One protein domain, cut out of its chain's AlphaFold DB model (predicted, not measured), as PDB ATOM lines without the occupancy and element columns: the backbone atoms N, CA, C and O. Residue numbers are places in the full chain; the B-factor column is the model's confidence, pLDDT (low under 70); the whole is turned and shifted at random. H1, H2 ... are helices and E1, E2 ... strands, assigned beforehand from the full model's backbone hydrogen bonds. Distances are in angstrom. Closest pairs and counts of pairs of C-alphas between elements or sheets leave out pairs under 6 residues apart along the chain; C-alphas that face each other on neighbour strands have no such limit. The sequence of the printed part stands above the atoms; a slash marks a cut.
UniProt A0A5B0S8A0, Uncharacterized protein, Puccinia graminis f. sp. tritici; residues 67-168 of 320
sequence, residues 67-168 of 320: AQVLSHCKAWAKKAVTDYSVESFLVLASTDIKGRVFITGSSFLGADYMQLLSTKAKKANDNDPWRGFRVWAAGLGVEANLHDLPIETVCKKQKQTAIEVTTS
ATOM      1  N   ALA A  67     -13.302  35.531  30.811       66.88
ATOM      2  CA  ALA A  67     -13.867  36.157  32.002       66.88
ATOM      3  C   ALA A  67     -15.403  36.065  32.057       66.88
ATOM      4  O   ALA A  67     -15.976  35.831  33.126       66.88
ATOM      5  N   GLN A  68     -16.079  36.211  30.917       72.94
ATOM      6  CA  GLN A  68     -17.535  36.116  30.817       72.94
ATOM      7  C   GLN A  68     -18.019  34.676  30.998       72.94
ATOM      8  O   GLN A  68     -19.006  34.454  31.704       72.94
ATOM      9  N   VAL A  69     -17.308  33.699  30.426       69.81
ATOM     10  CA  VAL A  69     -17.600  32.271  30.633       69.81
ATOM     11  C   VAL A  69     -17.417  31.908  32.105       69.81
ATOM     12  O   VAL A  69     -18.328  31.344  32.714       69.81
ATOM     13  N   LEU A  70     -16.299  32.321  32.718       71.06
ATOM     14  CA  LEU A  70     -16.038  32.062  34.135       71.06
ATOM     15  C   LEU A  70     -17.111  32.690  35.043       71.06
ATOM     16  O   LEU A  70     -17.558  32.063  36.006       71.06
ATOM     17  N   SER A  71     -17.540  33.917  34.739       74.56
ATOM     18  CA  SER A  71     -18.605  34.609  35.474       74.56
ATOM     19  C   SER A  71     -19.947  33.877  35.366       74.56
ATOM     20  O   SER A  71     -20.629  33.667  36.373       74.56
ATOM     21  N   HIS A  72     -20.294  33.403  34.167       77.06
ATOM     22  CA  HIS A  72     -21.519  32.643  33.937       77.06
ATOM     23  C   HIS A  72     -21.522  31.308  34.692       77.06
ATOM     24  O   HIS A  72     -22.495  30.998  35.380       77.06
ATOM     25  N   CYS A  73     -20.413  30.560  34.648       73.94
ATOM     26  CA  CYS A  73     -20.256  29.318  35.405       73.94
ATOM     27  C   CYS A  73     -20.388  29.554  36.915       73.94
ATOM     28  O   CYS A  73     -21.082  28.796  37.588       73.94
ATOM     29  N   LYS A  74     -19.792  30.629  37.451       74.50
ATOM     30  CA  LYS A  74     -19.927  30.996  38.874       74.50
ATOM     31  C   LYS A  74     -21.370  31.332  39.254       74.50
ATOM     32  O   LYS A  74     -21.848  30.866  40.287       74.50
ATOM     33  N   ALA A  75     -22.062  32.126  38.437       77.00
ATOM     34  CA  ALA A  75     -23.451  32.508  38.690       77.00
ATOM     35  C   ALA A  75     -24.390  31.294  38.649       77.00
ATOM     36  O   ALA A  75     -25.220  31.118  39.543       77.00
ATOM     37  N   TRP A  76     -24.213  30.426  37.650       80.06
ATOM     38  CA  TRP A  76     -24.968  29.185  37.530       80.06
ATOM     39  C   TRP A  76     -24.688  28.239  38.698       80.06
ATOM     40  O   TRP A  76     -25.623  27.748  39.323       80.06
ATOM     41  N   ALA A  77     -23.415  28.040  39.049       74.12
ATOM     42  CA  ALA A  77     -23.019  27.165  40.146       74.12
ATOM     43  C   ALA A  77     -23.618  27.634  41.476       74.12
ATOM     44  O   ALA A  77     -24.173  26.828  42.217       74.12
ATOM     45  N   LYS A  78     -23.597  28.946  41.747       73.44
ATOM     46  CA  LYS A  78     -24.219  29.523  42.946       73.44
ATOM     47  C   LYS A  78     -25.721  29.237  43.007       73.44
ATOM     48  O   LYS A  78     -26.217  28.895  44.073       73.44
ATOM     49  N   LYS A  79     -26.421  29.340  41.873       76.56
ATOM     50  CA  LYS A  79     -27.847  29.011  41.774       76.56
ATOM     51  C   LYS A  79     -28.109  27.513  41.977       76.56
ATOM     52  O   LYS A  79     -28.997  27.141  42.730       76.56
ATOM     53  N   ALA A  80     -27.313  26.645  41.356       71.62
ATOM     54  CA  ALA A  80     -27.453  25.200  41.528       71.62
ATOM     55  C   ALA A  80     -27.251  24.787  42.998       71.62
ATOM     56  O   ALA A  80     -28.010  23.994  43.543       71.62
ATOM     57  N   VAL A  81     -26.267  25.378  43.677       68.50
ATOM     58  CA  VAL A  81     -26.019  25.120  45.100       68.50
ATOM     59  C   VAL A  81     -27.208  25.510  45.979       68.50
ATOM     60  O   VAL A  81     -27.559  24.753  46.885       68.50
ATOM     61  N   THR A  82     -27.845  26.654  45.711       68.56
ATOM     62  CA  THR A  82     -29.030  27.087  46.467       68.56
ATOM     63  C   THR A  82     -30.253  26.226  46.176       68.56
ATOM     64  O   THR A  82     -30.995  25.915  47.103       68.56
ATOM     65  N   ASP A  83     -30.443  25.813  44.921       68.94
ATOM     66  CA  ASP A  83     -31.642  25.091  44.481       68.94
ATOM     67  C   ASP A  83     -31.651  23.623  44.951       68.94
ATOM     68  O   ASP A  83     -32.718  23.047  45.154       68.94
ATOM     69  N   TYR A  84     -30.474  23.018  45.145       63.69
ATOM     70  CA  TYR A  84     -30.348  21.594  45.471       63.69
ATOM     71  C   TYR A  84     -29.891  21.302  46.913       63.69
ATOM     72  O   TYR A  84     -29.726  20.129  47.243       63.69
ATOM     73  N   SER A  85     -29.690  22.327  47.763       57.66
ATOM     74  CA  SER A  85     -29.253  22.215  49.177       57.66
ATOM     75  C   SER A  85     -28.231  21.094  49.418       57.66
ATOM     76  O   SER A  85     -28.402  20.231  50.277       57.66
ATOM     77  N   VAL A  86     -27.179  21.074  48.605       56.62
ATOM     78  CA  VAL A  86     -26.259  19.938  48.540       56.62
ATOM     79  C   VAL A  86     -25.207  20.044  49.645       56.62
ATOM     80  O   VAL A  86     -24.370  20.951  49.618       56.62
ATOM     81  N   GLU A  87     -25.192  19.087  50.581       61.69
ATOM     82  CA  GLU A  87     -24.061  18.829  51.492       61.69
ATOM     83  C   GLU A  87     -22.847  18.266  50.715       61.69
ATOM     84  O   GLU A  87     -22.313  17.206  51.026       61.69
ATOM     85  N   SER A  88     -22.401  18.943  49.654       65.44
ATOM     86  CA  SER A  88     -21.383  18.414  48.741       65.44
ATOM     87  C   SER A  88     -20.454  19.493  48.168       65.44
ATOM     88  O   SER A  88     -20.301  20.592  48.701       65.44
ATOM     89  N   PHE A  89     -19.758  19.139  47.090       73.50
ATOM     90  CA  PHE A  89     -19.027  20.044  46.214       73.50
ATOM     91  C   PHE A  89     -19.551  19.880  44.780       73.50
ATOM     92  O   PHE A  89     -20.203  18.884  44.461       73.50
ATOM     93  N   LEU A  90     -19.285  20.863  43.926       77.38
ATOM     94  CA  LEU A  90     -19.697  20.897  42.527       77.38
ATOM     95  C   LEU A  90     -18.470  21.128  41.643       77.38
ATOM     96  O   LEU A  90     -17.699  22.067  41.852       77.38
ATOM     97  N   VAL A  91     -18.323  20.276  40.630       77.88
ATOM     98  CA  VAL A  91     -17.265  20.350  39.621       77.88
ATOM     99  C   VAL A  91     -17.918  20.489  38.253       77.88
ATOM    100  O   VAL A  91     -18.786  19.704  37.883       77.88
ATOM    101  N   LEU A  92     -17.486  21.487  37.495       75.69
ATOM    102  CA  LEU A  92     -17.864  21.719  36.111       75.69
ATOM    103  C   LEU A  92     -16.593  21.665  35.277       75.69
ATOM    104  O   LEU A  92     -15.737  22.532  35.404       75.69
ATOM    105  N   ALA A  93     -16.456  20.655  34.432       76.62
ATOM    106  CA  ALA A  93     -15.352  20.565  33.486       76.62
ATOM    107  C   ALA A  93     -15.875  20.784  32.070       76.62
ATOM    108  O   ALA A  93     -16.965  20.326  31.727       76.62
ATOM    109  N   SER A  94     -15.086  21.479  31.258       73.06
ATOM    110  CA  SER A  94     -15.266  21.445  29.812       73.06
ATOM    111  C   SER A  94     -14.949  20.043  29.277       73.06
ATOM    112  O   SER A  94     -14.130  19.319  29.845       73.06
ATOM    113  N   THR A  95     -15.608  19.673  28.184       65.81
ATOM    114  CA  THR A  95     -15.383  18.422  27.447       65.81
ATOM    115  C   THR A  95     -14.230  18.523  26.446       65.81
ATOM    116  O   THR A  95     -13.959  17.571  25.724       65.81
ATOM    117  N   ASP A  96     -13.565  19.673  26.372       64.12
ATOM    118  CA  ASP A  96     -12.347  19.861  25.589       64.12
ATOM    119  C   ASP A  96     -11.114  19.428  26.407       64.12
ATOM    120  O   ASP A  96     -11.046  19.659  27.617       64.12
ATOM    121  N   ILE A  97     -10.117  18.833  25.749       52.25
ATOM    122  CA  ILE A  97      -8.860  18.384  26.360       52.25
ATOM    123  C   ILE A  97      -8.022  19.554  26.898       52.25
ATOM    124  O   ILE A  97      -7.327  19.403  27.904       52.25
ATOM    125  N   LYS A  98      -8.152  20.742  26.288       58.34
ATOM    126  CA  LYS A  98      -7.602  22.019  26.794       58.34
ATOM    127  C   LYS A  98      -8.594  22.771  27.696       58.34
ATOM    128  O   LYS A  98      -8.346  23.895  28.135       58.34
ATOM    129  N   GLY A  99      -9.743  22.161  27.964       60.91
ATOM    130  CA  GLY A  99     -10.871  22.756  28.648       60.91
ATOM    131  C   GLY A  99     -10.625  23.042  30.133       60.91
ATOM    132  O   GLY A  99      -9.983  22.281  30.856       60.91
ATOM    133  N   ARG A 100     -11.188  24.154  30.623       64.69
ATOM    134  CA  ARG A 100     -11.094  24.549  32.038       64.69
ATOM    135  C   ARG A 100     -12.016  23.730  32.939       64.69
ATOM    136  O   ARG A 100     -13.120  23.356  32.541       64.69
ATOM    137  N   VAL A 101     -11.580  23.541  34.187       64.69
ATOM    138  CA  VAL A 101     -12.423  23.047  35.285       64.69
ATOM    139  C   VAL A 101     -12.746  24.185  36.230       64.69
ATOM    140  O   VAL A 101     -11.868  24.903  36.702       64.69
ATOM    141  N   PHE A 102     -14.021  24.307  36.535       68.62
ATOM    142  CA  PHE A 102     -14.563  25.147  37.573       68.62
ATOM    143  C   PHE A 102     -14.997  24.286  38.732       68.62
ATOM    144  O   PHE A 102     -15.688  23.285  38.564       68.62
ATOM    145  N   ILE A 103     -14.597  24.697  39.919       70.12
ATOM    146  CA  ILE A 103     -14.784  23.903  41.117       70.12
ATOM    147  C   ILE A 103     -15.316  24.825  42.199       70.12
ATOM    148  O   ILE A 103     -14.790  25.923  42.397       70.12
ATOM    149  N   THR A 104     -16.368  24.398  42.887       67.75
ATOM    150  CA  THR A 104     -16.922  25.132  44.022       67.75
ATOM    151  C   THR A 104     -17.343  24.172  45.129       67.75
ATOM    152  O   THR A 104     -17.968  23.144  44.877       67.75
ATOM    153  N   GLY A 105     -16.966  24.485  46.368       65.69
ATOM    154  CA  GLY A 105     -17.429  23.763  47.550       65.69
ATOM    155  C   GLY A 105     -18.753  24.371  47.982       65.69
ATOM    156  O   GLY A 105     -18.790  25.560  48.294       65.69
ATOM    157  N   SER A 106     -19.832  23.591  47.949       66.81
ATOM    158  CA  SER A 106     -21.161  24.086  48.307       66.81
ATOM    159  C   SER A 106     -21.466  23.941  49.797       66.81
ATOM    160  O   SER A 106     -22.262  24.711  50.326       66.81
ATOM    161  N   SER A 107     -20.795  23.011  50.481       74.75
ATOM    162  CA  SER A 107     -20.865  22.812  51.931       74.75
ATOM    163  C   SER A 107     -19.491  22.929  52.598       74.75
ATOM    164  O   SER A 107     -18.458  22.809  51.937       74.75
ATOM    165  N   PHE A 108     -19.475  23.121  53.924       75.50
ATOM    166  CA  PHE A 108     -18.243  23.088  54.726       75.50
ATOM    167  C   PHE A 108     -17.477  21.774  54.525       75.50
ATOM    168  O   PHE A 108     -16.293  21.789  54.210       75.50
ATOM    169  N   LEU A 109     -18.183  20.640  54.585       77.06
ATOM    170  CA  LEU A 109     -17.589  19.320  54.371       77.06
ATOM    171  C   LEU A 109     -17.069  19.137  52.934       77.06
ATOM    172  O   LEU A 109     -16.019  18.534  52.720       77.06
ATOM    173  N   GLY A 110     -17.780  19.678  51.942       76.31
ATOM    174  CA  GLY A 110     -17.348  19.670  50.547       76.31
ATOM    175  C   GLY A 110     -16.080  20.497  50.330       76.31
ATOM    176  O   GLY A 110     -15.177  20.051  49.627       76.31
ATOM    177  N   ALA A 111     -15.977  21.667  50.965       79.56
ATOM    178  CA  ALA A 111     -14.772  22.492  50.929       79.56
ATOM    179  C   ALA A 111     -13.570  21.776  51.573       79.56
ATOM    180  O   ALA A 111     -12.507  21.705  50.949       79.56
ATOM    181  N   ASP A 112     -13.764  21.165  52.747       81.12
ATOM    182  CA  ASP A 112     -12.735  20.380  53.443       81.12
ATOM    183  C   ASP A 112     -12.263  19.189  52.599       81.12
ATOM    184  O   ASP A 112     -11.063  18.929  52.476       81.12
ATOM    185  N   TYR A 113     -13.194  18.494  51.940       82.19
ATOM    186  CA  TYR A 113     -12.872  17.387  51.043       82.19
ATOM    187  C   TYR A 113     -12.026  17.835  49.840       82.19
ATOM    188  O   TYR A 113     -11.031  17.191  49.497       82.19
ATOM    189  N   MET A 114     -12.358  18.966  49.214       81.62
ATOM    190  CA  MET A 114     -11.560  19.498  48.101       81.62
ATOM    191  C   MET A 114     -10.166  19.948  48.547       81.62
ATOM    192  O   MET A 114      -9.186  19.772  47.811       81.62
ATOM    193  N   GLN A 115     -10.054  20.491  49.760       82.44
ATOM    194  CA  GLN A 115      -8.766  20.818  50.360       82.44
ATOM    195  C   GLN A 115      -7.949  19.549  50.647       82.44
ATOM    196  O   GLN A 115      -6.745  19.520  50.377       82.44
ATOM    197  N   LEU A 116      -8.583  18.467  51.108       84.38
ATOM    198  CA  LEU A 116      -7.933  17.167  51.289       84.38
ATOM    199  C   LEU A 116      -7.396  16.604  49.962       84.38
ATOM    200  O   LEU A 116      -6.245  16.171  49.898       84.38
ATOM    201  N   LEU A 117      -8.184  16.649  48.886       81.12
ATOM    202  CA  LEU A 117      -7.732  16.199  47.564       81.12
ATOM    203  C   LEU A 117      -6.550  17.030  47.055       81.12
ATOM    204  O   LEU A 117      -5.555  16.477  46.588       81.12
ATOM    205  N   SER A 118      -6.619  18.349  47.226       80.62
ATOM    206  CA  SER A 118      -5.550  19.264  46.816       80.62
ATOM    207  C   SER A 118      -4.267  19.063  47.624       80.62
ATOM    208  O   SER A 118      -3.168  19.117  47.076       80.62
ATOM    209  N   THR A 119      -4.379  18.801  48.927       81.69
ATOM    210  CA  THR A 119      -3.215  18.506  49.780       81.69
ATOM    211  C   THR A 119      -2.609  17.140  49.472       81.69
ATOM    212  O   THR A 119      -1.386  17.011  49.483       81.69
ATOM    213  N   LYS A 120      -3.427  16.133  49.142       80.00
ATOM    214  CA  LYS A 120      -2.949  14.819  48.691       80.00
ATOM    215  C   LYS A 120      -2.200  14.915  47.358       80.00
ATOM    216  O   LYS A 120      -1.124  14.339  47.249       80.00
ATOM    217  N   ALA A 121      -2.729  15.664  46.392       77.75
ATOM    218  CA  ALA A 121      -2.063  15.893  45.110       77.75
ATOM    219  C   ALA A 121      -0.718  16.611  45.295       77.75
ATOM    220  O   ALA A 121       0.306  16.108  44.842       77.75
ATOM    221  N   LYS A 122      -0.678  17.673  46.115       76.50
ATOM    222  CA  LYS A 122       0.579  18.351  46.485       76.50
ATOM    223  C   LYS A 122       1.606  17.411  47.120       76.50
ATOM    224  O   LYS A 122       2.781  17.499  46.796       76.50
ATOM    225  N   LYS A 123       1.181  16.497  48.003       76.56
ATOM    226  CA  LYS A 123       2.075  15.482  48.596       76.56
ATOM    227  C   LYS A 123       2.627  14.494  47.566       76.56
ATOM    228  O   LYS A 123       3.701  13.951  47.782       76.56
ATOM    229  N   ALA A 124       1.897  14.253  46.482       78.00
ATOM    230  CA  ALA A 124       2.283  13.352  45.403       78.00
ATOM    231  C   ALA A 124       3.032  14.058  44.253       78.00
ATOM    232  O   ALA A 124       3.227  13.440  43.211       78.00
ATOM    233  N   ASN A 125       3.425  15.335  44.411       76.88
ATOM    234  CA  ASN A 125       3.926  16.197  43.327       76.88
ATOM    235  C   ASN A 125       2.986  16.271  42.105       76.88
ATOM    236  O   ASN A 125       3.410  16.609  41.001       76.88
ATOM    237  N   ASP A 126       1.697  15.998  42.304       75.81
ATOM    238  CA  ASP A 126       0.673  16.191  41.290       75.81
ATOM    239  C   ASP A 126       0.144  17.624  41.402       75.81
ATOM    240  O   ASP A 126      -0.438  18.022  42.418       75.81
ATOM    241  N   ASN A 127       0.385  18.424  40.365       69.75
ATOM    242  CA  ASN A 127      -0.051  19.816  40.322       69.75
ATOM    243  C   ASN A 127      -1.551  19.944  40.002       69.75
ATOM    244  O   ASN A 127      -2.097  21.047  40.051       69.75
ATOM    245  N   ASP A 128      -2.230  18.831  39.690       75.38
ATOM    246  CA  ASP A 128      -3.634  18.848  39.314       75.38
ATOM    247  C   ASP A 128      -4.468  17.681  39.885       75.38
ATOM    248  O   ASP A 128      -4.692  16.668  39.213       75.38
ATOM    249  N   PRO A 129      -5.048  17.851  41.092       74.38
ATOM    250  CA  PRO A 129      -5.908  16.845  41.729       74.38
ATOM    251  C   PRO A 129      -7.135  16.431  40.898       74.38
ATOM    252  O   PRO A 129      -7.777  15.428  41.213       74.38
ATOM    253  N   TRP A 130      -7.488  17.190  39.858       77.06
ATOM    254  CA  TRP A 130      -8.697  17.002  39.054       77.06
ATOM    255  C   TRP A 130      -8.401  16.518  37.635       77.06
ATOM    256  O   TRP A 130      -9.327  16.365  36.833       77.06
ATOM    257  N   ARG A 131      -7.132  16.227  37.321       75.50
ATOM    258  CA  ARG A 131      -6.702  15.718  36.013       75.50
ATOM    259  C   ARG A 131      -7.501  14.495  35.574       75.50
ATOM    260  O   ARG A 131      -7.978  14.461  34.445       75.50
ATOM    261  N   GLY A 132      -7.715  13.530  36.470       75.25
ATOM    262  CA  GLY A 132      -8.518  12.340  36.166       75.25
ATOM    263  C   GLY A 132      -9.962  12.677  35.778       75.25
ATOM    264  O   GLY A 132     -10.491  12.123  34.819       75.25
ATOM    265  N   PHE A 133     -10.576  13.644  36.466       77.25
ATOM    266  CA  PHE A 133     -11.933  14.090  36.153       77.25
ATOM    267  C   PHE A 133     -12.009  14.805  34.797       77.25
ATOM    268  O   PHE A 133     -12.956  14.580  34.047       77.25
ATOM    269  N   ARG A 134     -11.000  15.611  34.437       75.31
ATOM    270  CA  ARG A 134     -10.925  16.220  33.098       75.31
ATOM    271  C   ARG A 134     -10.798  15.197  31.990       75.31
ATOM    272  O   ARG A 134     -11.522  15.297  31.010       75.31
ATOM    273  N   VAL A 135      -9.898  14.228  32.143       79.06
ATOM    274  CA  VAL A 135      -9.710  13.169  31.139       79.06
ATOM    275  C   VAL A 135     -11.016  12.403  30.938       79.06
ATOM    276  O   VAL A 135     -11.403  12.129  29.806       79.06
ATOM    277  N   TRP A 136     -11.740  12.132  32.025       82.38
ATOM    278  CA  TRP A 136     -13.068  11.531  31.953       82.38
ATOM    279  C   TRP A 136     -14.087  12.424  31.220       82.38
ATOM    280  O   TRP A 136     -14.757  11.949  30.304       82.38
ATOM    281  N   ALA A 137     -14.179  13.714  31.563       80.44
ATOM    282  CA  ALA A 137     -15.102  14.652  30.916       80.44
ATOM    283  C   ALA A 137     -14.790  14.862  29.422       80.44
ATOM    284  O   ALA A 137     -15.704  14.920  28.601       80.44
ATOM    285  N   ALA A 138     -13.508  14.923  29.056       79.56
ATOM    286  CA  ALA A 138     -13.071  14.984  27.668       79.56
ATOM    287  C   ALA A 138     -13.408  13.691  26.912       79.56
ATOM    288  O   ALA A 138     -13.914  13.741  25.792       79.56
ATOM    289  N   GLY A 139     -13.230  12.532  27.554       81.06
ATOM    290  CA  GLY A 139     -13.634  11.236  27.009       81.06
ATOM    291  C   GLY A 139     -15.125  11.167  26.664       81.06
ATOM    292  O   GLY A 139     -15.474  10.640  25.611       81.06
ATOM    293  N   LEU A 140     -15.998  11.767  27.484       82.94
ATOM    294  CA  LEU A 140     -17.431  11.879  27.174       82.94
ATOM    295  C   LEU A 140     -17.701  12.710  25.916       82.94
ATOM    296  O   LEU A 140     -18.571  12.350  25.124       82.94
ATOM    297  N   GLY A 141     -16.968  13.812  25.732       79.19
ATOM    298  CA  GLY A 141     -17.064  14.636  24.527       79.19
ATOM    299  C   GLY A 141     -16.630  13.873  23.278       79.19
ATOM    300  O   GLY A 141     -17.323  13.891  22.264       79.19
ATOM    301  N   VAL A 142     -15.522  13.135  23.370       80.75
ATOM    302  CA  VAL A 142     -15.019  12.303  22.270       80.75
ATOM    303  C   VAL A 142     -15.993  11.170  21.934       80.75
ATOM    304  O   VAL A 142     -16.253  10.933  20.761       80.75
ATOM    305  N   GLU A 143     -16.573  10.496  22.931       80.62
ATOM    306  CA  GLU A 143     -17.574   9.438  22.722       80.62
ATOM    307  C   GLU A 143     -18.857   9.982  22.073       80.62
ATOM    308  O   GLU A 143     -19.413   9.353  21.173       80.62
ATOM    309  N   ALA A 144     -19.306  11.168  22.491       83.31
ATOM    310  CA  ALA A 144     -20.435  11.853  21.868       83.31
ATOM    311  C   ALA A 144     -20.158  12.160  20.387       83.31
ATOM    312  O   ALA A 144     -20.990  11.840  19.538       83.31
ATOM    313  N   ASN A 145     -18.967  12.682  20.078       82.25
ATOM    314  CA  ASN A 145     -18.549  12.998  18.712       82.25
ATOM    315  C   ASN A 145     -18.360  11.743  17.844       82.25
ATOM    316  O   ASN A 145     -18.806  11.718  16.707       82.25
ATOM    317  N   LEU A 146     -17.747  10.680  18.375       85.19
ATOM    318  CA  LEU A 146     -17.543   9.408  17.661       85.19
ATOM    319  C   LEU A 146     -18.854   8.746  17.228       85.19
ATOM    320  O   LEU A 146     -18.868   7.966  16.277       85.19
ATOM    321  N   HIS A 147     -19.931   8.998  17.967       81.19
ATOM    322  CA  HIS A 147     -21.233   8.393  17.727       81.19
ATOM    323  C   HIS A 147     -22.258   9.360  17.129       81.19
ATOM    324  O   HIS A 147     -23.404   8.948  16.951       81.19
ATOM    325  N   ASP A 148     -21.876  10.607  16.839       85.06
ATOM    326  CA  ASP A 148     -22.785  11.680  16.411       85.06
ATOM    327  C   ASP A 148     -24.016  11.813  17.333       85.06
ATOM    328  O   ASP A 148     -25.153  12.015  16.896       85.06
ATOM    329  N   LEU A 149     -23.807  11.655  18.645       83.75
ATOM    330  CA  LEU A 149     -24.866  11.703  19.651       83.75
ATOM    331  C   LEU A 149     -24.733  12.941  20.541       83.75
ATOM    332  O   LEU A 149     -23.626  13.312  20.924       83.75
ATOM    333  N   PRO A 150     -25.857  13.526  20.998       83.31
ATOM    334  CA  PRO A 150     -25.818  14.521  22.061       83.31
ATOM    335  C   PRO A 150     -25.175  13.944  23.328       83.31
ATOM    336  O   PRO A 150     -25.477  12.808  23.717       83.31
ATOM    337  N   ILE A 151     -24.361  14.750  24.016       77.44
ATOM    338  CA  ILE A 151     -23.658  14.359  25.252       77.44
ATOM    339  C   ILE A 151     -24.643  13.830  26.308       77.44
ATOM    340  O   ILE A 151     -24.334  12.860  27.007       77.44
ATOM    341  N   GLU A 152     -25.872  14.366  26.398       77.88
ATOM    342  CA  GLU A 152     -26.859  13.852  27.361       77.88
ATOM    343  C   GLU A 152     -27.229  12.387  27.107       77.88
ATOM    344  O   GLU A 152     -27.581  11.661  28.042       77.88
ATOM    345  N   THR A 153     -27.161  11.936  25.857       77.69
ATOM    346  CA  THR A 153     -27.476  10.558  25.471       77.69
ATOM    347  C   THR A 153     -26.394   9.601  25.956       77.69
ATOM    348  O   THR A 153     -26.717   8.540  26.496       77.69
ATOM    349  N   VAL A 154     -25.124   9.999  25.838       77.88
ATOM    350  CA  VAL A 154     -23.973   9.247  26.363       77.88
ATOM    351  C   VAL A 154     -24.051   9.164  27.889       77.88
ATOM    352  O   VAL A 154     -24.032   8.070  28.458       77.88
ATOM    353  N   CYS A 155     -24.292  10.295  28.559       77.38
ATOM    354  CA  CYS A 155     -24.449  10.352  30.014       77.38
ATOM    355  C   CYS A 155     -25.609   9.481  30.526       77.38
ATOM    356  O   CYS A 155     -25.481   8.806  31.551       77.38
ATOM    357  N   LYS A 156     -26.751   9.453  29.822       75.75
ATOM    358  CA  LYS A 156     -27.895   8.596  30.184       75.75
ATOM    359  C   LYS A 156     -27.564   7.111  30.055       75.75
ATOM    360  O   LYS A 156     -27.919   6.354  30.958       75.75
ATOM    361  N   LYS A 157     -26.878   6.706  28.979       72.50
ATOM    362  CA  LYS A 157     -26.429   5.317  28.790       72.50
ATOM    363  C   LYS A 157     -25.475   4.897  29.905       72.50
ATOM    364  O   LYS A 157     -25.742   3.909  30.578       72.50
ATOM    365  N   GLN A 158     -24.445   5.697  30.182       68.75
ATOM    366  CA  GLN A 158     -23.490   5.387  31.250       68.75
ATOM    367  C   GLN A 158     -24.156   5.338  32.633       68.75
ATOM    368  O   GLN A 158     -23.869   4.436  33.420       68.75
ATOM    369  N   LYS A 159     -25.106   6.239  32.924       70.00
ATOM    370  CA  LYS A 159     -25.892   6.193  34.167       70.00
ATOM    371  C   LYS A 159     -26.714   4.907  34.276       70.00
ATOM    372  O   LYS A 159     -26.763   4.317  35.351       70.00
ATOM    373  N   GLN A 160     -27.345   4.463  33.191       60.66
ATOM    374  CA  GLN A 160     -28.088   3.199  33.169       60.66
ATOM    375  C   GLN A 160     -27.164   2.004  33.407       60.66
ATOM    376  O   GLN A 160     -27.485   1.161  34.238       60.66
ATOM    377  N   THR A 161     -25.994   1.974  32.767       60.06
ATOM    378  CA  THR A 161     -24.997   0.914  32.968       60.06
ATOM    379  C   THR A 161     -24.448   0.909  34.396       60.06
ATOM    380  O   THR A 161     -24.348  -0.150  35.003       60.06
ATOM    381  N   ALA A 162     -24.154   2.072  34.984       58.03
ATOM    382  CA  ALA A 162     -23.681   2.169  36.367       58.03
ATOM    383  C   ALA A 162     -24.745   1.718  37.385       58.03
ATOM    384  O   ALA A 162     -24.424   1.038  38.362       58.03
ATOM    385  N   ILE A 163     -26.019   2.054  37.144       55.84
ATOM    386  CA  ILE A 163     -27.147   1.567  37.952       55.84
ATOM    387  C   ILE A 163     -27.308   0.054  37.778       55.84
ATOM    388  O   ILE A 163     -27.493  -0.646  38.768       55.84
ATOM    389  N   GLU A 164     -27.198  -0.476  36.559       50.03
ATOM    390  CA  GLU A 164     -27.271  -1.919  36.306       50.03
ATOM    391  C   GLU A 164     -26.135  -2.661  37.031       50.03
ATOM    392  O   GLU A 164     -26.396  -3.593  37.786       50.03
ATOM    393  N   VAL A 165     -24.894  -2.174  36.955       51.66
ATOM    394  CA  VAL A 165     -23.742  -2.774  37.655       51.66
ATOM    395  C   VAL A 165     -23.910  -2.759  39.180       51.66
ATOM    396  O   VAL A 165     -23.562  -3.736  39.841       51.66
ATOM    397  N   THR A 166     -24.471  -1.690  39.752       49.09
ATOM    398  CA  THR A 166     -24.631  -1.561  41.214       49.09
ATOM    399  C   THR A 166     -25.882  -2.245  41.767       49.09
ATOM    400  O   THR A 166     -25.886  -2.638  42.931       49.09
ATOM    401  N   THR A 167     -26.930  -2.431  40.959       49.94
ATOM    402  CA  THR A 167     -28.211  -2.999  41.423       49.94
ATOM    403  C   THR A 167     -28.483  -4.425  40.947       49.94
ATOM    404  O   THR A 167     -29.208  -5.145  41.637       49.94
ATOM    405  N   SER A 168     -27.908  -4.880  39.824       50.25
ATOM    406  CA  SER A 168     -28.229  -6.196  39.247       50.25
ATOM    407  C   SER A 168     -27.188  -7.287  39.470       50.25
ATOM    408  O   SER A 168     -27.530  -8.446  39.269       50.25
TER     409      SER A 168
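What this domain is: This is residues 67 to 168 of the 320 residues of an uncharacterized protein of Puccinia graminis f. sp. tritici (UniProt A0A5B0S8A0). A small hairpin of two short strands, E1 and E2, forms the middle, with H1 packed over one of its faces and H2 and H3 at its two ends, H2 where E1 begins and E2 ends, H3 where E1 ends and E2 begins. H4 folds away from H3 at a corner near the end of H3 and meets no other named element; its residues 159 to 168 stick out free. The printed part has 102 residues, with four named helices and two named strands in the order H1 E1 E2 H2 H3 H4; the sheet, E1 - E2, is antiparallel and the class is mostly helix. The whole is only just loose, close to compact, with a radius of gyration of the C-alphas of 15.5 A and spans of 39 by 37 by 36 A.

Where its parts are: H1 is residues 67 to 84, 25.8 A from first to last C-alpha, and begins at C-alpha 67 at (-13.867, 36.157, 32.002). E1, residues 89 to 93, and E2, residues 101 to 105, are each 13.3 A long. H2, residues 108 to 123, is 22.5 A long, and H3, residues 131 to 146, is 22.2 A long, beginning at (-6.702, 15.718, 36.013). H4, residues 151 to 168, is 25.3 A long and ends at C-alpha 168 at (-28.229, -6.196, 39.247).

How they stand to each other: E1 and E2 form a hairpin, antiparallel at 172 degrees between their directions; N 92 and O 102 are within hydrogen-bond range at 2.8 A, and N 102 and O 92 at 2.7 A. The closest C-alphas of H1 and E2 are those of Cys 73 and Phe 102, 7.4 A apart. For E1 and H2 they are those of Phe 89 and Gly 110, 4.7 A apart, and for E1 and H3 those of Ala 93 and Arg 134, 6.2 A apart. H3, with residues 140 to 144 alone, touches H4, with residues 151 to 155 alone; the closest C-alphas, of Ala 144 and Ile 151, are 5.3 A apart. Their lines stand at a steep tilt of 66 degrees, opposite ways. H1 and H2 touch no helix, and H2 and H3 are apart. In H1, H2, H3 and H4 every O i to N i+4 pair is within hydrogen-bond range.

The domain as a whole: The C-alphas of Ala 67 and Ser 168, the two farthest apart, are 45.3 A apart. The printed part has no cut. The links H1 to E1, E2 to H2 and H3 to H4 are tight, E1 to E2 and H2 to H3 are short, and none is long. The mean pLDDT of the printed part is 72.7; 32 residues are under 70, among them residues 81 to 88, 95 to 102 and 160 to 168.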